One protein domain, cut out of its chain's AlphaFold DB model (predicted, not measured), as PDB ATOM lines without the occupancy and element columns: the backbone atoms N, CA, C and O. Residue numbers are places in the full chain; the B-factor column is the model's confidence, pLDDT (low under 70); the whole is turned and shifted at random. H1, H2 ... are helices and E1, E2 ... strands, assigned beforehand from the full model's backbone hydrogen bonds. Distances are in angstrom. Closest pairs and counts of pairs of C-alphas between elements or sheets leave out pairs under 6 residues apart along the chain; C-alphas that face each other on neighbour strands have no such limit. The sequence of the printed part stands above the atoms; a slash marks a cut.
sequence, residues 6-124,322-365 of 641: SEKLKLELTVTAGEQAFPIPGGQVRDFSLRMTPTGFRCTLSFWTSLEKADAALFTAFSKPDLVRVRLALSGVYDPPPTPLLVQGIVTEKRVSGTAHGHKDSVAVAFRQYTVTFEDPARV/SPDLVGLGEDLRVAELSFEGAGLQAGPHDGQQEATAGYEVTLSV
ATOM      1  N   SER A   6     103.165  43.953 169.976       92.94
ATOM      2  CA  SER A   6     102.264  45.060 170.312       92.94
ATOM      3  C   SER A   6     101.611  45.642 169.062       92.94
ATOM      4  O   SER A   6     102.304  46.102 168.161       92.94
ATOM      5  N   GLU A   7     100.282  45.681 169.038       90.88
ATOM      6  CA  GLU A   7      99.496  46.142 167.893       90.88
ATOM      7  C   GLU A   7      98.344  47.032 168.359       90.88
ATOM      8  O   GLU A   7      97.747  46.812 169.417       90.88
ATOM      9  N   LYS A   8      97.985  48.027 167.547       91.69
ATOM     10  CA  LYS A   8      96.752  48.785 167.751       91.69
ATOM     11  C   LYS A   8      95.620  48.118 166.974       91.69
ATOM     12  O   LYS A   8      95.692  48.000 165.753       91.69
ATOM     13  N   LEU A   9      94.560  47.728 167.674       91.81
ATOM     14  CA  LEU A   9      93.405  47.054 167.084       91.81
ATOM     15  C   LEU A   9      92.140  47.897 167.236       91.81
ATOM     16  O   LEU A   9      91.961  48.627 168.214       91.81
ATOM     17  N   LYS A  10      91.241  47.766 166.260       92.00
ATOM     18  CA  LYS A  10      89.871  48.270 166.314       92.00
ATOM     19  C   LYS A  10      88.935  47.095 166.591       92.00
ATOM     20  O   LYS A  10      88.822  46.184 165.766       92.00
ATOM     21  N   LEU A  11      88.290  47.135 167.756       92.12
ATOM     22  CA  LEU A  11      87.332  46.133 168.215       92.12
ATOM     23  C   LEU A  11      85.938  46.752 168.275       92.12
ATOM     24  O   LEU A  11      85.756  47.833 168.830       92.12
ATOM     25  N   GLU A  12      84.948  46.049 167.740       93.19
ATOM     26  CA  GLU A  12      83.538  46.410 167.886       93.19
ATOM     27  C   GLU A  12      82.814  45.236 168.540       93.19
ATOM     28  O   GLU A  12      82.683  44.164 167.946       93.19
ATOM     29  N   LEU A  13      82.383  45.431 169.787       94.69
ATOM     30  CA  LEU A  13      81.712  44.412 170.581       94.69
ATOM     31  C   LEU A  13      80.259  44.820 170.815       94.69
ATOM     32  O   LEU A  13      79.962  45.930 171.247       94.69
ATOM     33  N   THR A  14      79.334  43.908 170.548       96.31
ATOM     34  CA  THR A  14      77.928  44.041 170.937       96.31
ATOM     35  C   THR A  14      77.514  42.809 171.722       96.31
ATOM     36  O   THR A  14      77.681  41.681 171.251       96.31
ATOM     37  N   VAL A  15      76.966  43.028 172.915       95.81
ATOM     38  CA  VAL A  15      76.386  41.981 173.757       95.81
ATOM     39  C   VAL A  15      74.877  42.146 173.735       95.81
ATOM     40  O   VAL A  15      74.363  43.181 174.141       95.81
ATOM     41  N   THR A  16      74.158  41.129 173.282       95.12
ATOM     42  CA  THR A  16      72.695  41.119 173.264       95.12
ATOM     43  C   THR A  16      72.198  40.146 174.319       95.12
ATOM     44  O   THR A  16      72.470  38.953 174.219       95.12
ATOM     45  N   ALA A  17      71.487  40.634 175.333       92.25
ATOM     46  CA  ALA A  17      70.884  39.810 176.378       92.25
ATOM     47  C   ALA A  17      69.357  39.912 176.278       92.25
ATOM     48  O   ALA A  17      68.790  40.999 176.424       92.25
ATOM     49  N   GLY A  18      68.695  38.790 175.981       87.00
ATOM     50  CA  GLY A  18      67.289  38.807 175.572       87.00
ATOM     51  C   GLY A  18      67.111  39.607 174.276       87.00
ATOM     52  O   GLY A  18      67.782  39.337 173.284       87.00
ATOM     53  N   GLU A  19      66.240  40.615 174.293       86.56
ATOM     54  CA  GLU A  19      65.991  41.509 173.146       86.56
ATOM     55  C   GLU A  19      66.828  42.801 173.182       86.56
ATOM     56  O   GLU A  19      66.771  43.612 172.259       86.56
ATOM     57  N   GLN A  20      67.611  43.022 174.244       93.12
ATOM     58  CA  GLN A  20      68.366  44.261 174.441       93.12
ATOM     59  C   GLN A  20      69.807  44.112 173.961       93.12
ATOM     60  O   GLN A  20      70.539  43.250 174.448       93.12
ATOM     61  N   ALA A  21      70.225  44.977 173.035       94.94
ATOM     62  CA  ALA A  21      71.595  45.056 172.541       94.94
ATOM     63  C   ALA A  21      72.386  46.157 173.263       94.94
ATOM     64  O   ALA A  21      71.942  47.301 173.358       94.94
ATOM     65  N   PHE A  22      73.581  45.810 173.731       94.50
ATOM     66  CA  PHE A  22      74.500  46.688 174.447       94.50
ATOM     67  C   PHE A  22      75.810  46.810 173.653       94.50
ATOM     68  O   PHE A  22      76.592  45.852 173.622       94.50
ATOM     69  N   PRO A  23      76.062  47.948 172.980       93.38
ATOM     70  CA  PRO A  23      77.341  48.196 172.328       93.38
ATOM     71  C   PRO A  23      78.410  48.502 173.380       93.38
ATOM     72  O   PRO A  23      78.215  49.347 174.254       93.38
ATOM     73  N   ILE A  24      79.545  47.821 173.277       90.62
ATOM     74  CA  ILE A  24      80.702  47.980 174.153       90.62
ATOM     75  C   ILE A  24      81.837  48.593 173.320       90.62
ATOM     76  O   ILE A  24      82.251  47.990 172.323       90.62
ATOM     77  N   PRO A  25      82.336  49.790 173.680       87.62
ATOM     78  CA  PRO A  25      83.487  50.400 173.022       87.62
ATOM     79  C   PRO A  25      84.696  49.461 172.991       87.62
ATOM     80  O   PRO A  25      85.000  48.804 173.985       87.62
ATOM     81  N   GLY A  26      85.416  49.422 171.868       83.62
ATOM     82  CA  GLY A  26      86.572  48.538 171.695       83.62
ATOM     83  C   GLY A  26      87.642  48.709 172.771       83.62
ATOM     84  O   GLY A  26      88.192  47.720 173.242       83.62
ATOM     85  N   GLY A  27      87.876  49.942 173.227       85.44
ATOM     86  CA  GLY A  27      88.832  50.240 174.293       85.44
ATOM     87  C   GLY A  27      88.456  49.688 175.669       85.44
ATOM     88  O   GLY A  27      89.316  49.599 176.534       85.44
ATOM     89  N   GLN A  28      87.209  49.254 175.874       88.50
ATOM     90  CA  GLN A  28      86.790  48.568 177.098       88.50
ATOM     91  C   GLN A  28      87.121  47.068 177.089       88.50
ATOM     92  O   GLN A  28      87.047  46.419 178.137       88.50
ATOM     93  N   VAL A  29      87.463  46.494 175.929       91.06
ATOM     94  CA  VAL A  29      87.824  45.079 175.808       91.06
ATOM     95  C   VAL A  29      89.242  44.880 176.325       91.06
ATOM     96  O   VAL A  29      90.203  45.394 175.754       91.06
ATOM     97  N   ARG A  30      89.366  44.101 177.399       91.69
ATOM     98  CA  ARG A  30      90.634  43.826 178.068       91.69
ATOM     99  C   ARG A  30      91.343  42.647 177.427       91.69
ATOM    100  O   ARG A  30      92.473  42.802 177.004       91.69
ATOM    101  N   ASP A  31      90.697  41.492 177.330       93.69
ATOM    102  CA  ASP A  31      91.329  40.283 176.794       93.69
ATOM    103  C   ASP A  31      90.400  39.590 175.805       93.69
ATOM    104  O   ASP A  31      89.181  39.583 175.993       93.69
ATOM    105  N   PHE A  32      90.969  38.945 174.792       95.81
ATOM    106  CA  PHE A  32      90.248  38.006 173.945       95.81
ATOM    107  C   PHE A  32      91.131  36.825 173.535       95.81
ATOM    108  O   PHE A  32      92.341  36.942 173.361       95.81
ATOM    109  N   SER A  33      90.504  35.668 173.358       97.25
ATOM    110  CA  SER A  33      91.114  34.456 172.822       97.25
ATOM    111  C   SER A  33      90.125  33.816 171.862       97.25
ATOM    112  O   SER A  33      89.068  33.341 172.278       97.25
ATOM    113  N   LEU A  34      90.452  33.851 170.574       97.50
ATOM    114  CA  LEU A  34      89.630  33.348 169.486       97.50
ATOM    115  C   LEU A  34      90.336  32.186 168.791       97.50
ATOM    116  O   LEU A  34      91.451  32.318 168.285       97.50
ATOM    117  N   ARG A  35      89.644  31.050 168.714       97.38
ATOM    118  CA  ARG A  35      90.046  29.877 167.934       97.38
ATOM    119  C   ARG A  35      88.975  29.594 166.897       97.38
ATOM    120  O   ARG A  35      87.823  29.359 167.262       97.38
ATOM    121  N   MET A  36      89.343  29.591 165.621       97.00
ATOM    122  CA  MET A  36      88.424  29.294 164.524       97.00
ATOM    123  C   MET A  36      88.918  28.118 163.692       97.00
ATOM    124  O   MET A  36      90.102  27.994 163.386       97.00
ATOM    125  N   THR A  37      87.969  27.295 163.274       95.88
ATOM    126  CA  THR A  37      88.136  26.183 162.337       95.88
ATOM    127  C   THR A  37      87.098  26.322 161.223       95.88
ATOM    128  O   THR A  37      86.143  27.085 161.383       95.88
ATOM    129  N   PRO A  38      87.218  25.587 160.105       94.00
ATOM    130  CA  PRO A  38      86.200  25.596 159.068       94.00
ATOM    131  C   PRO A  38      84.819  25.230 159.599       94.00
ATOM    132  O   PRO A  38      83.848  25.723 159.059       94.00
ATOM    133  N   THR A  39      84.713  24.413 160.649       94.50
ATOM    134  CA  THR A  39      83.435  23.931 161.193       94.50
ATOM    135  C   THR A  39      82.826  24.809 162.279       94.50
ATOM    136  O   THR A  39      81.770  24.455 162.776       94.50
ATOM    137  N   GLY A  40      83.478  25.893 162.705       95.25
ATOM    138  CA  GLY A  40      82.994  26.699 163.829       95.25
ATOM    139  C   GLY A  40      84.115  27.387 164.596       95.25
ATOM    140  O   GLY A  40      85.292  27.323 164.220       95.25
ATOM    141  N   PHE A  41      83.762  28.034 165.702       96.38
ATOM    142  CA  PHE A  41      84.719  28.772 166.522       96.38
ATOM    143  C   PHE A  41      84.407  28.675 168.016       96.38
ATOM    144  O   PHE A  41      83.311  28.305 168.430       96.38
ATOM    145  N   ARG A  42      85.400  29.037 168.828       97.12
ATOM    146  CA  ARG A  42      85.240  29.328 170.251       97.12
ATOM    147  C   ARG A  42      85.986  30.609 170.572       97.12
ATOM    148  O   ARG A  42      87.147  30.756 170.191       97.12
ATOM    149  N   CYS A  43      85.319  31.513 171.274       97.69
ATOM    150  CA  CYS A  43      85.900  32.770 171.707       97.69
ATOM    151  C   CYS A  43      85.647  32.986 173.196       97.69
ATOM    152  O   CYS A  43      84.518  32.856 173.665       97.69
ATOM    153  N   THR A  44      86.684  33.372 173.928       97.75
ATOM    154  CA  THR A  44      86.562  33.905 175.285       97.75
ATOM    155  C   THR A  44      86.988  35.364 175.253       97.75
ATOM    156  O   THR A  44      88.028  35.673 174.680       97.75
ATOM    157  N   LEU A  45      86.196  36.263 175.833       95.75
ATOM    158  CA  LEU A  45      86.560  37.676 175.946       95.75
ATOM    159  C   LEU A  45      86.226  38.242 177.322       95.75
ATOM    160  O   LEU A  45      85.318  37.757 178.006       95.75
ATOM    161  N   SER A  46      86.962  39.278 177.712       94.88
ATOM    162  CA  SER A  46      86.741  40.032 178.939       94.88
ATOM    163  C   SER A  46      86.704  41.536 178.652       94.88
ATOM    164  O   SER A  46      87.487  42.040 177.847       94.88
ATOM    165  N   PHE A  47      85.771  42.260 179.272       92.69
ATOM    166  CA  PHE A  47      85.633  43.710 179.105       92.69
ATOM    167  C   PHE A  47      85.169  44.385 180.394       92.69
ATOM    168  O   PHE A  47      84.525  43.762 181.244       92.69
ATOM    169  N   TRP A  48      85.511  45.663 180.531       89.62
ATOM    170  CA  TRP A  48      85.138  46.497 181.666       89.62
ATOM    171  C   TRP A  48      83.985  47.420 181.326       89.62
ATOM    172  O   TRP A  48      83.943  47.990 180.248       89.62
ATOM    173  N   THR A  49      83.113  47.665 182.293       87.38
ATOM    174  CA  THR A  49      82.208  48.809 182.261       87.38
ATOM    175  C   THR A  49      82.451  49.708 183.469       87.38
ATOM    176  O   THR A  49      82.739  49.245 184.582       87.38
ATOM    177  N   SER A  50      82.386  51.022 183.240       81.75
ATOM    178  CA  SER A  50      82.715  52.028 184.248       81.75
ATOM    179  C   SER A  50      81.509  52.598 184.974       81.75
ATOM    180  O   SER A  50      80.514  52.949 184.342       81.75
ATOM    181  N   LEU A  51      81.679  52.830 186.282       78.94
ATOM    182  CA  LEU A  51      80.766  53.615 187.122       78.94
ATOM    183  C   LEU A  51      79.310  53.133 187.055       78.94
ATOM    184  O   LEU A  51      78.373  53.934 187.078       78.94
ATOM    185  N   GLU A  52      79.115  51.821 186.970       78.88
ATOM    186  CA  GLU A  52      77.782  51.260 186.899       78.88
ATOM    187  C   GLU A  52      77.087  51.327 188.257       78.88
ATOM    188  O   GLU A  52      77.648  50.959 189.294       78.88
ATOM    189  N   LYS A  53      75.822  51.754 188.235       84.06
ATOM    190  CA  LYS A  53      74.914  51.646 189.377       84.06
ATOM    191  C   LYS A  53      74.546  50.180 189.633       84.06
ATOM    192  O   LYS A  53      74.700  49.314 188.764       84.06
ATOM    193  N   ALA A  54      74.020  49.895 190.824       75.44
ATOM    194  CA  ALA A  54      73.555  48.556 191.190       75.44
ATOM    195  C   ALA A  54      72.539  47.979 190.181       75.44
ATOM    196  O   ALA A  54      72.606  46.794 189.874       75.44
ATOM    197  N   ASP A  55      71.690  48.834 189.612       78.38
ATOM    198  CA  ASP A  55      70.605  48.550 188.667       78.38
ATOM    199  C   ASP A  55      70.967  48.819 187.193       78.38
ATOM    200  O   ASP A  55      70.083  48.960 186.349       78.38
ATOM    201  N   ALA A  56      72.260  48.896 186.852       86.50
ATOM    202  CA  ALA A  56      72.687  49.121 185.470       86.50
ATOM    203  C   ALA A  56      72.039  48.112 184.501       86.50
ATOM    204  O   ALA A  56      71.935  46.918 184.796       86.50
ATOM    205  N   ALA A  57      71.605  48.599 183.332       90.06
ATOM    206  CA  ALA A  57      70.799  47.821 182.392       90.06
ATOM    207  C   ALA A  57      71.520  46.554 181.903       90.06
ATOM    208  O   ALA A  57      70.933  45.472 181.938       90.06
ATOM    209  N   LEU A  58      72.807  46.665 181.544       90.69
ATOM    210  CA  LEU A  58      73.620  45.516 181.142       90.69
ATOM    211  C   LEU A  58      73.742  44.501 182.280       90.69
ATOM    212  O   LEU A  58      73.467  43.327 182.069       90.69
ATOM    213  N   PHE A  59      74.105  44.927 183.494       90.94
ATOM    214  CA  PHE A  59      74.191  44.032 184.653       90.94
ATOM    215  C   PHE A  59      72.867  43.311 184.934       90.94
ATOM    216  O   PHE A  59      72.853  42.095 185.136       90.94
ATOM    217  N   THR A  60      71.757  44.045 184.894       91.25
ATOM    218  CA  THR A  60      70.418  43.505 185.143       91.25
ATOM    219  C   THR A  60      70.018  42.486 184.077       91.25
ATOM    220  O   THR A  60      69.542  41.407 184.421       91.25
ATOM    221  N   ALA A  61      70.241  42.784 182.794       91.81
ATOM    222  CA  ALA A  61      69.944  41.863 181.697       91.81
ATOM    223  C   ALA A  61      70.875  40.637 181.713       91.81
ATOM    224  O   ALA A  61      70.426  39.502 181.587       91.81
ATOM    225  N   PHE A  62      72.167  40.845 181.957       90.88
ATOM    226  CA  PHE A  62      73.175  39.788 181.988       90.88
ATOM    227  C   PHE A  62      72.993  38.815 183.160       90.88
ATOM    228  O   PHE A  62      73.392  37.655 183.060       90.88
ATOM    229  N   SER A  63      72.371  39.257 184.256       90.31
ATOM    230  CA  SER A  63      72.085  38.421 185.432       90.31
ATOM    231  C   SER A  63      70.876  37.494 185.249       90.31
ATOM    232  O   SER A  63      70.693  36.571 186.040       90.31
ATOM    233  N   LYS A  64      70.057  37.705 184.214       92.25
ATOM    234  CA  LYS A  64      68.904  36.849 183.907       92.25
ATOM    235  C   LYS A  64      69.335  35.534 183.237       92.25
ATOM    236  O   LYS A  64      70.434  35.462 182.672       92.25
ATOM    237  N   PRO A  65      68.486  34.490 183.268       91.69
ATOM    238  CA  PRO A  65      68.734  33.235 182.554       91.69
ATOM    239  C   PRO A  65      68.491  33.335 181.036       91.69
ATOM    240  O   PRO A  65      68.539  32.318 180.351       91.69
ATOM    241  N   ASP A  66      68.228  34.533 180.509       92.31
ATOM    242  CA  ASP A  66      67.992  34.758 179.084       92.31
ATOM    243  C   ASP A  66      69.227  34.418 178.235       92.31
ATOM    244  O   ASP A  66      70.377  34.528 178.681       92.31
ATOM    245  N   LEU A  67      68.976  34.040 176.978       92.06
ATOM    246  CA  LEU A  67      70.023  33.794 175.993       92.06
ATOM    247  C   LEU A  67      70.854  35.068 175.792       92.06
ATOM    248  O   LEU A  67      70.308  36.146 175.544       92.06
ATOM    249  N   VAL A  68      72.178  34.926 175.854       94.94
ATOM    250  CA  VAL A  68      73.112  36.013 175.552       94.94
ATOM    251  C   VAL A  68      73.815  35.704 174.236       94.94
ATOM    252  O   VAL A  68      74.420  34.642 174.077       94.94
ATOM    253  N   ARG A  69      73.735  36.638 173.289       94.69
ATOM    254  CA  ARG A  69      74.455  36.611 172.014       94.69
ATOM    255  C   ARG A  69      75.567  37.646 172.028       94.69
ATOM    256  O   ARG A  69      75.415  38.727 172.593       94.69
ATOM    257  N   VAL A  70      76.679  37.317 171.392       95.81
ATOM    258  CA  VAL A  70      77.834  38.206 171.268       95.81
ATOM    259  C   VAL A  70      78.176  38.351 169.799       95.81
ATOM    260  O   VAL A  70      78.215  37.357 169.077       95.81
ATOM    261  N   ARG A  71      78.436  39.586 169.373       96.19
ATOM    262  CA  ARG A  71      78.998  39.921 168.066       96.19
ATOM    263  C   ARG A  71      80.290  40.696 168.288       96.19
ATOM    264  O   ARG A  71      80.263  41.750 168.917       96.19
ATOM    265  N   LEU A  72      81.396  40.165 167.783       95.75
ATOM    266  CA  LEU A  72      82.730  40.745 167.893       95.75
ATOM    267  C   LEU A  72      83.323  40.914 166.491       95.75
ATOM    268  O   LEU A  72      83.469  39.936 165.761       95.75
ATOM    269  N   ALA A  73      83.687  42.143 166.134       94.69
ATOM    270  CA  ALA A  73      84.470  42.440 164.939       94.69
ATOM    271  C   ALA A  73      85.883  42.888 165.337       94.69
ATOM    272  O   ALA A  73      86.041  43.782 166.168       94.69
ATOM    273  N   LEU A  74      86.897  42.265 164.738       92.25
ATOM    274  CA  LEU A  74      88.320  42.495 164.996       92.25
ATOM    275  C   LEU A  74      88.994  42.996 163.716       92.25
ATOM    276  O   LEU A  74      88.918  42.339 162.678       92.25
ATOM    277  N   SER A  75      89.683  44.133 163.770       90.69
ATOM    278  CA  SER A  75      90.464  44.637 162.629       90.69
ATOM    279  C   SER A  75      91.752  45.325 163.070       90.69
ATOM    280  O   SER A  75      91.789  45.992 164.105       90.69
ATOM    281  N   GLY A  76      92.809  45.161 162.272       87.75
ATOM    282  CA  GLY A  76      94.022  45.970 162.387       87.75
ATOM    283  C   GLY A  76      93.784  47.398 161.893       87.75
ATOM    284  O   GLY A  76      92.888  47.646 161.083       87.75
ATOM    285  N   VAL A  77      94.586  48.346 162.374       86.94
ATOM    286  CA  VAL A  77      94.477  49.761 161.992       86.94
ATOM    287  C   VAL A  77      95.412  50.047 160.810       86.94
ATOM    288  O   VAL A  77      96.554  50.452 161.000       86.94
ATOM    289  N   TYR A  78      94.919  49.835 159.585       84.75
ATOM    290  CA  TYR A  78      95.617  50.176 158.334       84.75
ATOM    291  C   TYR A  78      94.873  51.246 157.528       84.75
ATOM    292  O   TYR A  78      93.691  51.498 157.763       84.75
ATOM    293  N   ASP A  79      95.567  51.831 156.549       80.25
ATOM    294  CA  ASP A  79      94.992  52.707 155.527       80.25
ATOM    295  C   ASP A  79      95.291  52.150 154.115       80.25
ATOM    296  O   ASP A  79      96.462  52.113 153.718       80.25
ATOM    297  N   PRO A  80      94.280  51.668 153.360       81.81
ATOM    298  CA  PRO A  80      92.874  51.514 153.755       81.81
ATOM    299  C   PRO A  80      92.672  50.405 154.813       81.81
ATOM    300  O   PRO A  80      93.475  49.468 154.882       81.81
ATOM    301  N   PRO A  81      91.602  50.466 155.631       76.12
ATOM    302  CA  PRO A  81      91.353  49.476 156.675       76.12
ATOM    303  C   PRO A  81      91.014  48.101 156.073       76.12
ATOM    304  O   PRO A  81      90.255  48.029 155.101       76.12
ATOM    305  N   PRO A  82      91.538  47.000 156.641       83.00
ATOM    306  CA  PRO A  82      91.248  45.661 156.156       83.00
ATOM    307  C   PRO A  82      89.817  45.258 156.524       83.00
ATOM    308  O   PRO A  82      89.231  45.770 157.481       83.00
ATOM    309  N   THR A  83      89.264  44.286 155.797       86.69
ATOM    310  CA  THR A  83      87.978  43.676 156.154       86.69
ATOM    311  C   THR A  83      88.063  43.074 157.562       86.69
ATOM    312  O   THR A  83      88.957  42.260 157.807       86.69
ATOM    313  N   PRO A  84      87.162  43.442 158.493       90.69
ATOM    314  CA  PRO A  84      87.215  42.941 159.858       90.69
ATOM    315  C   PRO A  84      86.894  41.447 159.919       90.69
ATOM    316  O   PRO A  84      86.003  40.951 159.229       90.69
ATOM    317  N   LEU A  85      87.582  40.743 160.814       93.88
ATOM    318  CA  LEU A  85      87.225  39.395 161.218       93.88
ATOM    319  C   LEU A  85      86.012  39.471 162.144       93.88
ATOM    320  O   LEU A  85      86.111  39.947 163.275       93.88
ATOM    321  N   LEU A  86      84.870  39.012 161.651       94.94
ATOM    322  CA  LEU A  86      83.604  39.046 162.367       94.94
ATOM    323  C   LEU A  86      83.257  37.656 162.897       94.94
ATOM    324  O   LEU A  86      83.169  36.702 162.124       94.94
ATOM    325  N   VAL A  87      83.003  37.572 164.202       95.44
ATOM    326  CA  VAL A  87      82.455  36.382 164.854       95.44
ATOM    327  C   VAL A  87      81.193  36.722 165.631       95.44
ATOM    328  O   VAL A  87      81.131  37.728 166.342       95.44
ATOM    329  N   GLN A  88      80.175  35.882 165.496       94.62
ATOM    330  CA  GLN A  88      78.917  36.015 166.221       94.62
ATOM    331  C   GLN A  88      78.433  34.658 166.716       94.62
ATOM    332  O   GLN A  88      78.545  33.656 166.016       94.62
ATOM    333  N   GLY A  89      77.956  34.611 167.957       94.94
ATOM    334  CA  GLY A  89      77.632  33.345 168.604       94.94
ATOM    335  C   GLY A  89      76.841  33.491 169.894       94.94
ATOM    336  O   GLY A  89      76.421  34.586 170.280       94.94
ATOM    337  N   ILE A  90      76.633  32.357 170.556       95.44
ATOM    338  CA  ILE A  90      75.860  32.234 171.792       95.44
ATOM    339  C   ILE A  90      76.812  31.985 172.959       95.44
ATOM    340  O   ILE A  90      77.723  31.162 172.871       95.44
ATOM    341  N   VAL A  91      76.584  32.692 174.063       96.38
ATOM    342  CA  VAL A  91      77.365  32.547 175.294       96.38
ATOM    343  C   VAL A  91      77.060  31.209 175.966       96.38
ATOM    344  O   VAL A  91      75.906  30.906 176.260       96.38
ATOM    345  N   THR A  92      78.106  30.434 176.249       95.56
ATOM    346  CA  THR A  92      78.048  29.170 176.997       95.56
ATOM    347  C   THR A  92      78.415  29.357 178.463       95.56
ATOM    348  O   THR A  92      77.842  28.713 179.339       95.56
ATOM    349  N   GLU A  93      79.340  30.272 178.750       94.94
ATOM    350  CA  GLU A  93      79.801  30.579 180.103       94.94
ATOM    351  C   GLU A  93      79.834  32.088 180.296       94.94
ATOM    352  O   GLU A  93      80.326  32.826 179.439       94.94
ATOM    353  N   LYS A  94      79.349  32.557 181.446       94.56
ATOM    354  CA  LYS A  94      79.392  33.970 181.811       94.56
ATOM    355  C   LYS A  94      79.825  34.171 183.253       94.56
ATOM    356  O   LYS A  94      79.416  33.433 184.146       94.56
ATOM    357  N   ARG A  95      80.634  35.202 183.485       94.50
ATOM    358  CA  ARG A  95      81.085  35.633 184.809       94.50
ATOM    359  C   ARG A  95      81.054  37.154 184.885       94.50
ATOM    360  O   ARG A  95      81.422  37.829 183.928       94.50
ATOM    361  N   VAL A  96      80.653  37.675 186.040       92.69
ATOM    362  CA  VAL A  96      80.774  39.097 186.375       92.69
ATOM    363  C   VAL A  96      81.544  39.210 187.679       92.69
ATOM    364  O   VAL A  96      81.269  38.479 188.630       92.69
ATOM    365  N   SER A  97      82.503  40.123 187.727       90.00
ATOM    366  CA  SER A  97      83.158  40.546 188.964       90.00
ATOM    367  C   SER A  97      83.085  42.062 189.077       90.00
ATOM    368  O   SER A  97      83.002  42.748 188.062       90.00
ATOM    369  N   GLY A  98      83.042  42.588 190.300       85.12
ATOM    370  CA  GLY A  98      82.872  44.018 190.530       85.12
ATOM    371  C   GLY A  98      83.824  44.556 191.584       85.12
ATOM    372  O   GLY A  98      84.115  43.880 192.570       85.12
ATOM    373  N   THR A  99      84.277  45.791 191.395       84.75
ATOM    374  CA  THR A  99      85.069  46.542 192.372       84.75
ATOM    375  C   THR A  99      84.347  47.844 192.691       84.75
ATOM    376  O   THR A  99      84.066  48.644 191.797       84.75
ATOM    377  N   ALA A 100      84.008  48.046 193.966       82.25
ATOM    378  CA  ALA A 100      83.333  49.259 194.415       82.25
ATOM    379  C   ALA A 100      84.226  50.488 194.180       82.25
ATOM    380  O   ALA A 100      85.413  50.460 194.493       82.25
ATOM    381  N   HIS A 101      83.643  51.566 193.652       80.38
ATOM    382  CA  HIS A 101      84.353  52.817 193.362       80.38
ATOM    383  C   HIS A 101      83.859  54.007 194.207       80.38
ATOM    384  O   HIS A 101      84.334  55.129 194.062       80.38
ATOM    385  N   GLY A 102      82.916  53.777 195.123       82.19
ATOM    386  CA  GLY A 102      82.345  54.814 195.985       82.19
ATOM    387  C   GLY A 102      80.967  55.264 195.507       82.19
ATOM    388  O   GLY A 102      80.209  54.460 194.968       82.19
ATOM    389  N   HIS A 103      80.622  56.530 195.746       80.56
ATOM    390  CA  HIS A 103      79.318  57.093 195.395       80.56
ATOM    391  C   HIS A 103      79.464  58.167 194.317       80.56
ATOM    392  O   HIS A 103      80.329  59.035 194.418       80.56
ATOM    393  N   LYS A 104      78.580  58.139 193.320       77.94
ATOM    394  CA  LYS A 104      78.371  59.220 192.353       77.94
ATOM    395  C   LYS A 104      76.927  59.688 192.492       77.94
ATOM    396  O   LYS A 104      76.019  58.863 192.438       77.94
ATOM    397  N   ASP A 105      76.721  60.980 192.733       80.44
ATOM    398  CA  ASP A 105      75.393  61.566 192.982       80.44
ATOM    399  C   ASP A 105      74.610  60.827 194.090       80.44
ATOM    400  O   ASP A 105      73.431  60.515 193.946       80.44
ATOM    401  N   SER A 106      75.296  60.486 195.190       79.88
ATOM    402  CA  SER A 106      74.766  59.701 196.325       79.88
ATOM    403  C   SER A 106      74.331  58.263 196.000       79.88
ATOM    404  O   SER A 106      73.762  57.589 196.855       79.88
ATOM    405  N   VAL A 107      74.644  57.750 194.805       82.75
ATOM    406  CA  VAL A 107      74.399  56.356 194.406       82.75
ATOM    407  C   VAL A 107      75.718  55.595 194.372       82.75
ATOM    408  O   VAL A 107      76.686  56.054 193.769       82.75
ATOM    409  N   ALA A 108      75.766  54.425 195.009       83.12
ATOM    410  CA  ALA A 108      76.938  53.559 194.957       83.12
ATOM    411  C   ALA A 108      77.205  53.093 193.516       83.12
ATOM    412  O   ALA A 108      76.304  52.594 192.835       83.12
ATOM    413  N   VAL A 109      78.449  53.250 193.066       86.31
ATOM    414  CA  VAL A 109      78.906  52.861 191.731       86.31
ATOM    415  C   VAL A 109      80.080  51.893 191.816       86.31
ATOM    416  O   VAL A 109      80.901  51.946 192.737       86.31
ATOM    417  N   ALA A 110      80.162  50.997 190.840       86.56
ATOM    418  CA  ALA A 110      81.217  50.001 190.741       86.56
ATOM    419  C   ALA A 110      81.764  49.912 189.316       86.56
ATOM    420  O   ALA A 110      81.063  50.174 188.339       86.56
ATOM    421  N   PHE A 111      83.020  49.494 189.210       88.00
ATOM    422  CA  PHE A 111      83.547  48.929 187.976       88.00
ATOM    423  C   PHE A 111      83.142  47.470 187.899       88.00
ATOM    424  O   PHE A 111      83.275  46.755 188.894       88.00
ATOM    425  N   ARG A 112      82.662  47.024 186.740       90.94
ATOM    426  CA  ARG A 112      82.315  45.619 186.520       90.94
ATOM    427  C   ARG A 112      83.141  45.047 185.378       90.94
ATOM    428  O   ARG A 112      83.211  45.638 184.308       90.94
ATOM    429  N   GLN A 113      83.761  43.897 185.618       92.25
ATOM    430  CA  GLN A 113      84.406  43.094 184.588       92.25
ATOM    431  C   GLN A 113      83.472  41.956 184.205       92.25
ATOM    432  O   GLN A 113      83.120  41.121 185.045       92.25
ATOM    433  N   TYR A 114      83.119  41.905 182.929       94.19
ATOM    434  CA  TYR A 114      82.361  40.821 182.326       94.19
ATOM    435  C   TYR A 114      83.331  39.884 181.624       94.19
ATOM    436  O   TYR A 114      84.267  40.320 180.959       94.19
ATOM    437  N   THR A 115      83.127  38.583 181.776       95.81
ATOM    438  CA  THR A 115      83.848  37.554 181.025       95.81
ATOM    439  C   THR A 115      82.831  36.609 180.422       95.81
ATOM    440  O   THR A 115      81.956  36.109 181.133       95.81
ATOM    441  N   VAL A 116      82.937  36.380 179.117       97.12
ATOM    442  CA  VAL A 116      82.054  35.478 178.377       97.12
ATOM    443  C   VAL A 116      82.870  34.514 177.533       97.12
ATOM    444  O   VAL A 116      83.839  34.915 176.890       97.12
ATOM    445  N   THR A 117      82.446  33.256 177.511       97.88
ATOM    446  CA  THR A 117      82.834  32.279 176.491       97.88
ATOM    447  C   THR A 117      81.634  32.082 175.577       97.88
ATOM    448  O   THR A 117      80.533  31.835 176.069       97.88
ATOM    449  N   PHE A 118      81.821  32.205 174.268       96.94
ATOM    450  CA  PHE A 118      80.774  32.001 173.272       96.94
ATOM    451  C   PHE A 118      81.283  31.190 172.082       96.94
ATOM    452  O   PHE A 118      82.466  31.219 171.733       96.94
ATOM    453  N   GLU A 119      80.365  30.446 171.477       96.69
ATOM    454  CA  GLU A 119      80.612  29.562 170.337       96.69
ATOM    455  C   GLU A 119      79.506  29.753 169.295       96.69
ATOM    456  O   GLU A 119      78.519  30.461 169.536       96.69
ATOM    457  N   ASP A 120      79.665  29.144 168.123       94.31
ATOM    458  CA  ASP A 120      78.656  29.217 167.071       94.31
ATOM    459  C   ASP A 120      77.298  28.627 167.531       94.31
ATOM    460  O   ASP A 120      77.253  27.711 168.364       94.31
ATOM    461  N   PRO A 121      76.162  29.130 167.009       92.81
ATOM    462  CA  PRO A 121      74.841  28.768 167.527       92.81
ATOM    463  C   PRO A 121      74.512  27.272 167.456       92.81
ATOM    464  O   PRO A 121      73.865  26.741 168.363       92.81
ATOM    465  N   ALA A 122      74.943  26.591 166.387       92.94
ATOM    466  CA  ALA A 122      74.658  25.176 166.185       92.94
ATOM    467  C   ALA A 122      75.384  24.333 167.229       92.94
ATOM    468  O   ALA A 122      74.757  23.515 167.894       92.94
ATOM    469  N   ARG A 123      76.677  24.580 167.448       92.75
ATOM    470  CA  ARG A 123      77.460  23.853 168.444       92.75
ATOM    471  C   ARG A 123      76.889  24.010 169.849       92.75
ATOM    472  O   ARG A 123      76.774  23.016 170.563       92.75
ATOM    473  N   VAL A 124      76.465  25.214 170.234       94.44
ATOM    474  CA  VAL A 124      75.886  25.455 171.568       94.44
ATOM    475  C   VAL A 124      74.543  24.746 171.752       94.44
ATOM    476  O   VAL A 124      74.322  24.095 172.777       94.44
ATOM    477  N   SER A 322     112.100  32.970 150.951       90.62
ATOM    478  CA  SER A 322     113.142  32.090 150.416       90.62
ATOM    479  C   SER A 322     112.592  31.322 149.207       90.62
ATOM    480  O   SER A 322     111.520  30.727 149.347       90.62
ATOM    481  N   PRO A 323     113.302  31.279 148.062       88.75
ATOM    482  CA  PRO A 323     112.870  30.520 146.887       88.75
ATOM    483  C   PRO A 323     112.744  29.014 147.166       88.75
ATOM    484  O   PRO A 323     111.944  28.341 146.524       88.75
ATOM    485  N   ASP A 324     113.474  28.503 148.161       90.31
ATOM    486  CA  ASP A 324     113.464  27.090 148.559       90.31
ATOM    487  C   ASP A 324     112.393  26.765 149.618       90.31
ATOM    488  O   ASP A 324     112.337  25.651 150.145       90.31
ATOM    489  N   LEU A 325     111.546  27.735 149.987       90.00
ATOM    490  CA  LEU A 325     110.516  27.509 150.993       90.00
ATOM    491  C   LEU A 325     109.458  26.525 150.480       90.00
ATOM    492  O   LEU A 325     108.783  26.741 149.474       90.00
ATOM    493  N   VAL A 326     109.240  25.465 151.253       88.38
ATOM    494  CA  VAL A 326     108.170  24.500 151.004       88.38
ATOM    495  C   VAL A 326     106.806  25.200 151.026       88.38
ATOM    496  O   VAL A 326     106.414  25.785 152.032       88.38
ATOM    497  N   GLY A 327     106.059  25.084 149.925       87.12
ATOM    498  CA  GLY A 327     104.742  25.710 149.760       87.12
ATOM    499  C   GLY A 327     104.764  27.151 149.247       87.12
ATOM    500  O   GLY A 327     103.706  27.773 149.162       87.12
ATOM    501  N   LEU A 328     105.936  27.676 148.870       92.00
ATOM    502  CA  LEU A 328     106.030  28.936 148.140       92.00
ATOM    503  C   LEU A 328     105.246  28.864 146.826       92.00
ATOM    504  O   LEU A 328     105.344  27.886 146.086       92.00
ATOM    505  N   GLY A 329     104.471  29.907 146.528       88.69
ATOM    506  CA  GLY A 329     103.726  29.995 145.277       88.69
ATOM    507  C   GLY A 329     102.532  29.036 145.153       88.69
ATOM    508  O   GLY A 329     101.882  29.028 144.108       88.69
ATOM    509  N   GLU A 330     102.213  28.260 146.190       93.75
ATOM    510  CA  GLU A 330     101.034  27.394 146.212       93.75
ATOM    511  C   GLU A 330      99.789  28.143 146.696       93.75
ATOM    512  O   GLU A 330      99.865  29.016 147.563       93.75
ATOM    513  N   ASP A 331      98.626  27.743 146.181       94.62
ATOM    514  CA  ASP A 331      97.337  28.156 146.731       94.62
ATOM    515  C   ASP A 331      97.086  27.399 148.041       94.62
ATOM    516  O   ASP A 331      96.863  26.178 148.054       94.62
ATOM    517  N   LEU A 332      97.098  28.130 149.148       95.12
ATOM    518  CA  LEU A 332      96.938  27.598 150.491       95.12
ATOM    519  C   LEU A 332      95.608  28.068 151.080       95.12
ATOM    520  O   LEU A 332      95.249  29.236 150.978       95.12
ATOM    521  N   ARG A 333      94.869  27.161 151.713       95.38
ATOM    522  CA  ARG A 333      93.643  27.464 152.453       95.38
ATOM    523  C   ARG A 333      93.963  27.595 153.936       95.38
ATOM    524  O   ARG A 333      94.651  26.738 154.492       95.38
ATOM    525  N   VAL A 334      93.411  28.608 154.595       95.38
ATOM    526  CA  VAL A 334      93.439  28.706 156.060       95.38
ATOM    527  C   VAL A 334      92.540  27.616 156.658       95.38
ATOM    528  O   VAL A 334      91.328  27.604 156.443       95.38
ATOM    529  N   ALA A 335      93.141  26.685 157.393       95.06
ATOM    530  CA  ALA A 335      92.492  25.553 158.056       95.06
ATOM    531  C   ALA A 335      92.269  25.773 159.561       95.06
ATOM    532  O   ALA A 335      91.439  25.100 160.157       95.06
ATOM    533  N   GLU A 336      93.006  26.686 160.188       96.56
ATOM    534  CA  GLU A 336      92.816  27.078 161.588       96.56
ATOM    535  C   GLU A 336      93.307  28.514 161.766       96.56
ATOM    536  O   GLU A 336      94.301  28.905 161.150       96.56
ATOM    537  N   LEU A 337      92.642  29.274 162.630       97.19
ATOM    538  CA  LEU A 337      93.095  30.572 163.120       97.19
ATOM    539  C   LEU A 337      93.130  30.537 164.651       97.19
ATOM    540  O   LEU A 337      92.152  30.141 165.284       97.19
ATOM    541  N   SER A 338      94.231  31.008 165.228       97.44
ATOM    542  CA  SER A 338      94.352  31.314 166.651       97.44
ATOM    543  C   SER A 338      94.750  32.776 166.794       97.44
ATOM    544  O   SER A 338      95.831  33.157 166.345       97.44
ATOM    545  N   PHE A 339      93.884  33.573 167.414       96.50
ATOM    546  CA  PHE A 339      94.082  35.003 167.619       96.50
ATOM    547  C   PHE A 339      93.793  35.342 169.081       96.50
ATOM    548  O   PHE A 339      92.654  35.278 169.543       96.50
ATOM    549  N   GLU A 340      94.847  35.667 169.813       96.69
ATOM    550  CA  GLU A 340      94.804  36.009 171.229       96.69
ATOM    551  C   GLU A 340      95.322  37.439 171.402       96.69
ATOM    552  O   GLU A 340      96.283  37.830 170.737       96.69
ATOM    553  N   GLY A 341      94.683  38.220 172.267       94.94
ATOM    554  CA  GLY A 341      95.077  39.593 172.557       94.94
ATOM    555  C   GLY A 341      94.826  39.950 174.015       94.94
ATOM    556  O   GLY A 341      93.723  39.743 174.521       94.94
ATOM    557  N   ALA A 342      95.842  40.506 174.669       94.12
ATOM    558  CA  ALA A 342      95.773  41.063 176.015       94.12
ATOM    559  C   ALA A 342      95.983  42.579 175.941       94.12
ATOM    560  O   ALA A 342      96.957  43.061 175.369       94.12
ATOM    561  N   GLY A 343      95.041  43.353 176.460       90.19
ATOM    562  CA  GLY A 343      95.050  44.808 176.390       90.19
ATOM    563  C   GLY A 343      96.215  45.386 177.184       90.19
ATOM    564  O   GLY A 343      96.477  44.975 178.310       90.19
ATOM    565  N   LEU A 344      96.891  46.385 176.614       87.44
ATOM    566  CA  LEU A 344      97.994  47.095 177.277       87.44
ATOM    567  C   LEU A 344      97.509  48.047 178.385       87.44
ATOM    568  O   LEU A 344      98.316  48.612 179.120       87.44
ATOM    569  N   GLN A 345      96.196  48.256 178.487       75.50
ATOM    570  CA  GLN A 345      95.586  49.104 179.503       75.50
ATOM    571  C   GLN A 345      95.522  48.384 180.854       75.50
ATOM    572  O   GLN A 345      95.117  47.226 180.944       75.50
ATOM    573  N   ALA A 346      95.935  49.079 181.915       61.56
ATOM    574  CA  ALA A 346      96.168  48.463 183.219       61.56
ATOM    575  C   ALA A 346      94.924  48.467 184.119       61.56
ATOM    576  O   ALA A 346      94.823  47.625 185.015       61.56
ATOM    577  N   GLY A 347      93.988  49.406 183.919       71.19
ATOM    578  CA  GLY A 347      92.902  49.647 184.867       71.19
ATOM    579  C   GLY A 347      91.527  49.900 184.245       71.19
ATOM    580  O   GLY A 347      91.399  50.203 183.064       71.19
ATOM    581  N   PRO A 348      90.462  49.840 185.064       75.56
ATOM    582  CA  PRO A 348      89.079  49.976 184.607       75.56
ATOM    583  C   PRO A 348      88.684  51.427 184.257       75.56
ATOM    584  O   PRO A 348      87.529  51.700 183.941       75.56
ATOM    585  N   HIS A 349      89.630  52.366 184.339       76.56
ATOM    586  CA  HIS A 349      89.460  53.774 183.979       76.56
ATOM    587  C   HIS A 349      89.913  54.085 182.548       76.56
ATOM    588  O   HIS A 349      89.524  55.116 181.999       76.56
ATOM    589  N   ASP A 350      90.712  53.204 181.953       74.56
ATOM    590  CA  ASP A 350      91.333  53.426 180.655       74.56
ATOM    591  C   ASP A 350      90.355  53.060 179.520       74.56
ATOM    592  O   ASP A 350      89.422  52.273 179.716       74.56
ATOM    593  N   GLY A 351      90.511  53.688 178.345       71.56
ATOM    594  CA  GLY A 351      89.866  53.254 177.093       71.56
ATOM    595  C   GLY A 351      88.336  53.325 177.034       71.56
ATOM    596  O   GLY A 351      87.746  52.888 176.048       71.56
ATOM    597  N   GLN A 352      87.673  53.908 178.041       73.94
ATOM    598  CA  GLN A 352      86.216  53.823 178.231       73.94
ATOM    599  C   GLN A 352      85.366  54.361 177.069       73.94
ATOM    600  O   GLN A 352      84.189  54.024 176.983       73.94
ATOM    601  N   GLN A 353      85.932  55.193 176.195       78.81
ATOM    602  CA  GLN A 353      85.256  55.769 175.024       78.81
ATOM    603  C   GLN A 353      86.062  55.578 173.730       78.81
ATOM    604  O   GLN A 353      85.713  56.130 172.687       78.81
ATOM    605  N   GLU A 354      87.165  54.832 173.780       83.44
ATOM    606  CA  GLU A 354      88.048  54.682 172.629       83.44
ATOM    607  C   GLU A 354      87.547  53.563 171.710       83.44
ATOM    608  O   GLU A 354      87.197  52.469 172.151       83.44
ATOM    609  N   ALA A 355      87.533  53.822 170.402       82.88
ATOM    610  CA  ALA A 355      87.189  52.813 169.396       82.88
ATOM    611  C   ALA A 355      88.357  51.855 169.085       82.88
ATOM    612  O   ALA A 355      88.170  50.818 168.452       82.88
ATOM    613  N   THR A 356      89.571  52.213 169.504       87.31
ATOM    614  CA  THR A 356      90.805  51.467 169.242       87.31
ATOM    615  C   THR A 356      91.641  51.394 170.503       87.31
ATOM    616  O   THR A 356      91.783  52.420 171.161       87.31
ATOM    617  N   ALA A 357      92.273  50.256 170.771       88.69
ATOM    618  CA  ALA A 357      93.190  50.090 171.895       88.69
ATOM    619  C   ALA A 357      94.449  49.320 171.482       88.69
ATOM    620  O   ALA A 357      94.489  48.675 170.432       88.69
ATOM    621  N   GLY A 358      95.502  49.453 172.289       91.19
ATOM    622  CA  GLY A 358      96.736  48.688 172.131       91.19
ATOM    623  C   GLY A 358      96.627  47.326 172.809       91.19
ATOM    624  O   GLY A 358      96.153  47.246 173.944       91.19
ATOM    625  N   TYR A 359      97.097  46.283 172.132       93.25
ATOM    626  CA  TYR A 359      97.102  44.906 172.614       93.25
ATOM    627  C   TYR A 359      98.479  44.279 172.439       93.25
ATOM    628  O   TYR A 359      99.172  44.536 171.457       93.25
ATOM    629  N   GLU A 360      98.840  43.416 173.373       95.31
ATOM    630  CA  GLU A 360      99.840  42.379 173.195       95.31
ATOM    631  C   GLU A 360      99.160  41.166 172.538       95.31
ATOM    632  O   GLU A 360      98.240  40.573 173.102       95.31
ATOM    633  N   VAL A 361      99.559  40.842 171.310       95.38
ATOM    634  CA  VAL A 361      98.866  39.912 170.415       95.38
ATOM    635  C   VAL A 361      99.712  38.679 170.142       95.38
ATOM    636  O   VAL A 361     100.910  38.766 169.889       95.38
ATOM    637  N   THR A 362      99.057  37.520 170.114       96.44
ATOM    638  CA  THR A 362      99.585  36.293 169.514       96.44
ATOM    639  C   THR A 362      98.662  35.850 168.384       96.44
ATOM    640  O   THR A 362      97.497  35.515 168.606       96.44
ATOM    641  N   LEU A 363      99.195  35.816 167.163       96.19
ATOM    642  CA  LEU A 363      98.461  35.424 165.962       96.19
ATOM    643  C   LEU A 363      99.164  34.258 165.264       96.19
ATOM    644  O   LEU A 363     100.361  34.306 164.968       96.19
ATOM    645  N   SER A 364      98.405  33.203 164.970       97.31
ATOM    646  CA  SER A 364      98.874  32.109 164.124       97.31
ATOM    647  C   SER A 364      97.763  31.533 163.260       97.31
ATOM    648  O   SER A 364      96.596  31.506 163.656       97.31
ATOM    649  N   VAL A 365      98.139  31.039 162.082       97.19
ATOM    650  CA  VAL A 365      97.238  30.296 161.197       97.19
ATOM    651  C   VAL A 365      97.854  28.965 160.814       97.19
ATOM    652  O   VAL A 365      99.067  28.858 160.629       97.19
TER     653      VAL A 365
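Overview. This is residues 6 to 124 and 322 to 365 of the 641 residues of an uncharacterized protein of Corallococcus sp. Z5C101001 (UniProt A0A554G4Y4). A closed barrel of eight antiparallel strands forms the body, with E2 folded back along E1 as a ninth strand off the ring and the short helices H1 and H2 packed on the outside. At one end residues 322 to 332, of which 331 and 332 belong to E8, stick out as a tail; the hairpin E6 and E7 reaches far out at the other. The printed part has 163 residues, mostly strand, in the order E1 E2 E3 E4 H1 E5 E6 E7 H2 E8 E9; round the ring run E1 E5 E6 E7 E4 E3 E8 E9 and back to E1. It is only just compact, close to loose, with a radius of gyration of the C-alphas of 17.9 A and spans of 69 by 34 by 24 A.

Along the chain. Find C-alpha 6 at (102.264, 45.060, 170.312), where E1, residues 6 to 17, begins; it runs 32.4 A. E2 is residues 20 to 25, E3 29 to 37, and E4 40 to 53, 36.6 A long. After H1, residues 57 to 62, come E5, 68 to 76, and the longest strand, E6, 85 to 104, which spans 38.0 A from C-alpha 85 at (87.225, 39.395, 161.218). E7 is residues 107 to 119, 36.5 A, and H2 is 121 to 124. Beyond the cut look for E8, residues 331 to 343, 34.1 A, and E9, 356 to 365, ending at (97.238, 30.296, 161.197).

Arrangement. Begin at E6, which bends by 94 degrees at residue 89. It pairs with E5 over residues 85 to 90, where N 87 and O 72 are 2.9 A apart, and with E7 over 90 to 104, where N 97 and O 113 are 2.9 A apart. E5, E6 and E7 form a meander, each strand the antiparallel neighbour of the one before. Next round the ring, N 45 of E4 is 2.9 A from O 116 of E7, N 33 of E3 is 2.8 A from O 44 of E4, and N 34 of E3 is 2.8 A from O 339 of E8. In the hairpin E8 and E9, N 340 and O 362 are 2.9 A apart. N 7 of E1 and O 359 of E9, 2.9 A apart, lie where the ring closes; N 12 of E1 is 3.0 A from O 73 of E5. E2 forms a hairpin with E1, with N 15 and O 22 at 2.9 A. H1 is on the barrel, outside it, at a height of 5.4 A over the sheet; its closest C-alpha pair with E1 is Ala 61 and Ala 17, 5.8 A. H2 is also outside, at a height of 7.2 A; its closest C-alpha pair with E6 is Pro 121 and Gly 89, 5.5 A. H1 has every O i to N i+4 pair within hydrogen-bond range; H2 is too short for one.

Size, cuts and confidence. The C-alphas farthest apart, those of Ser 106 and Asp 324, are 69.6 A apart. Residues 125 to 321 are not printed, and C-alphas 124 and 322 are 43.4 A apart across the cut. The link from E8 to E9, residues 344 to 355, is long. The mean pLDDT of the printed part is 90.1, and residue 346 is under 70.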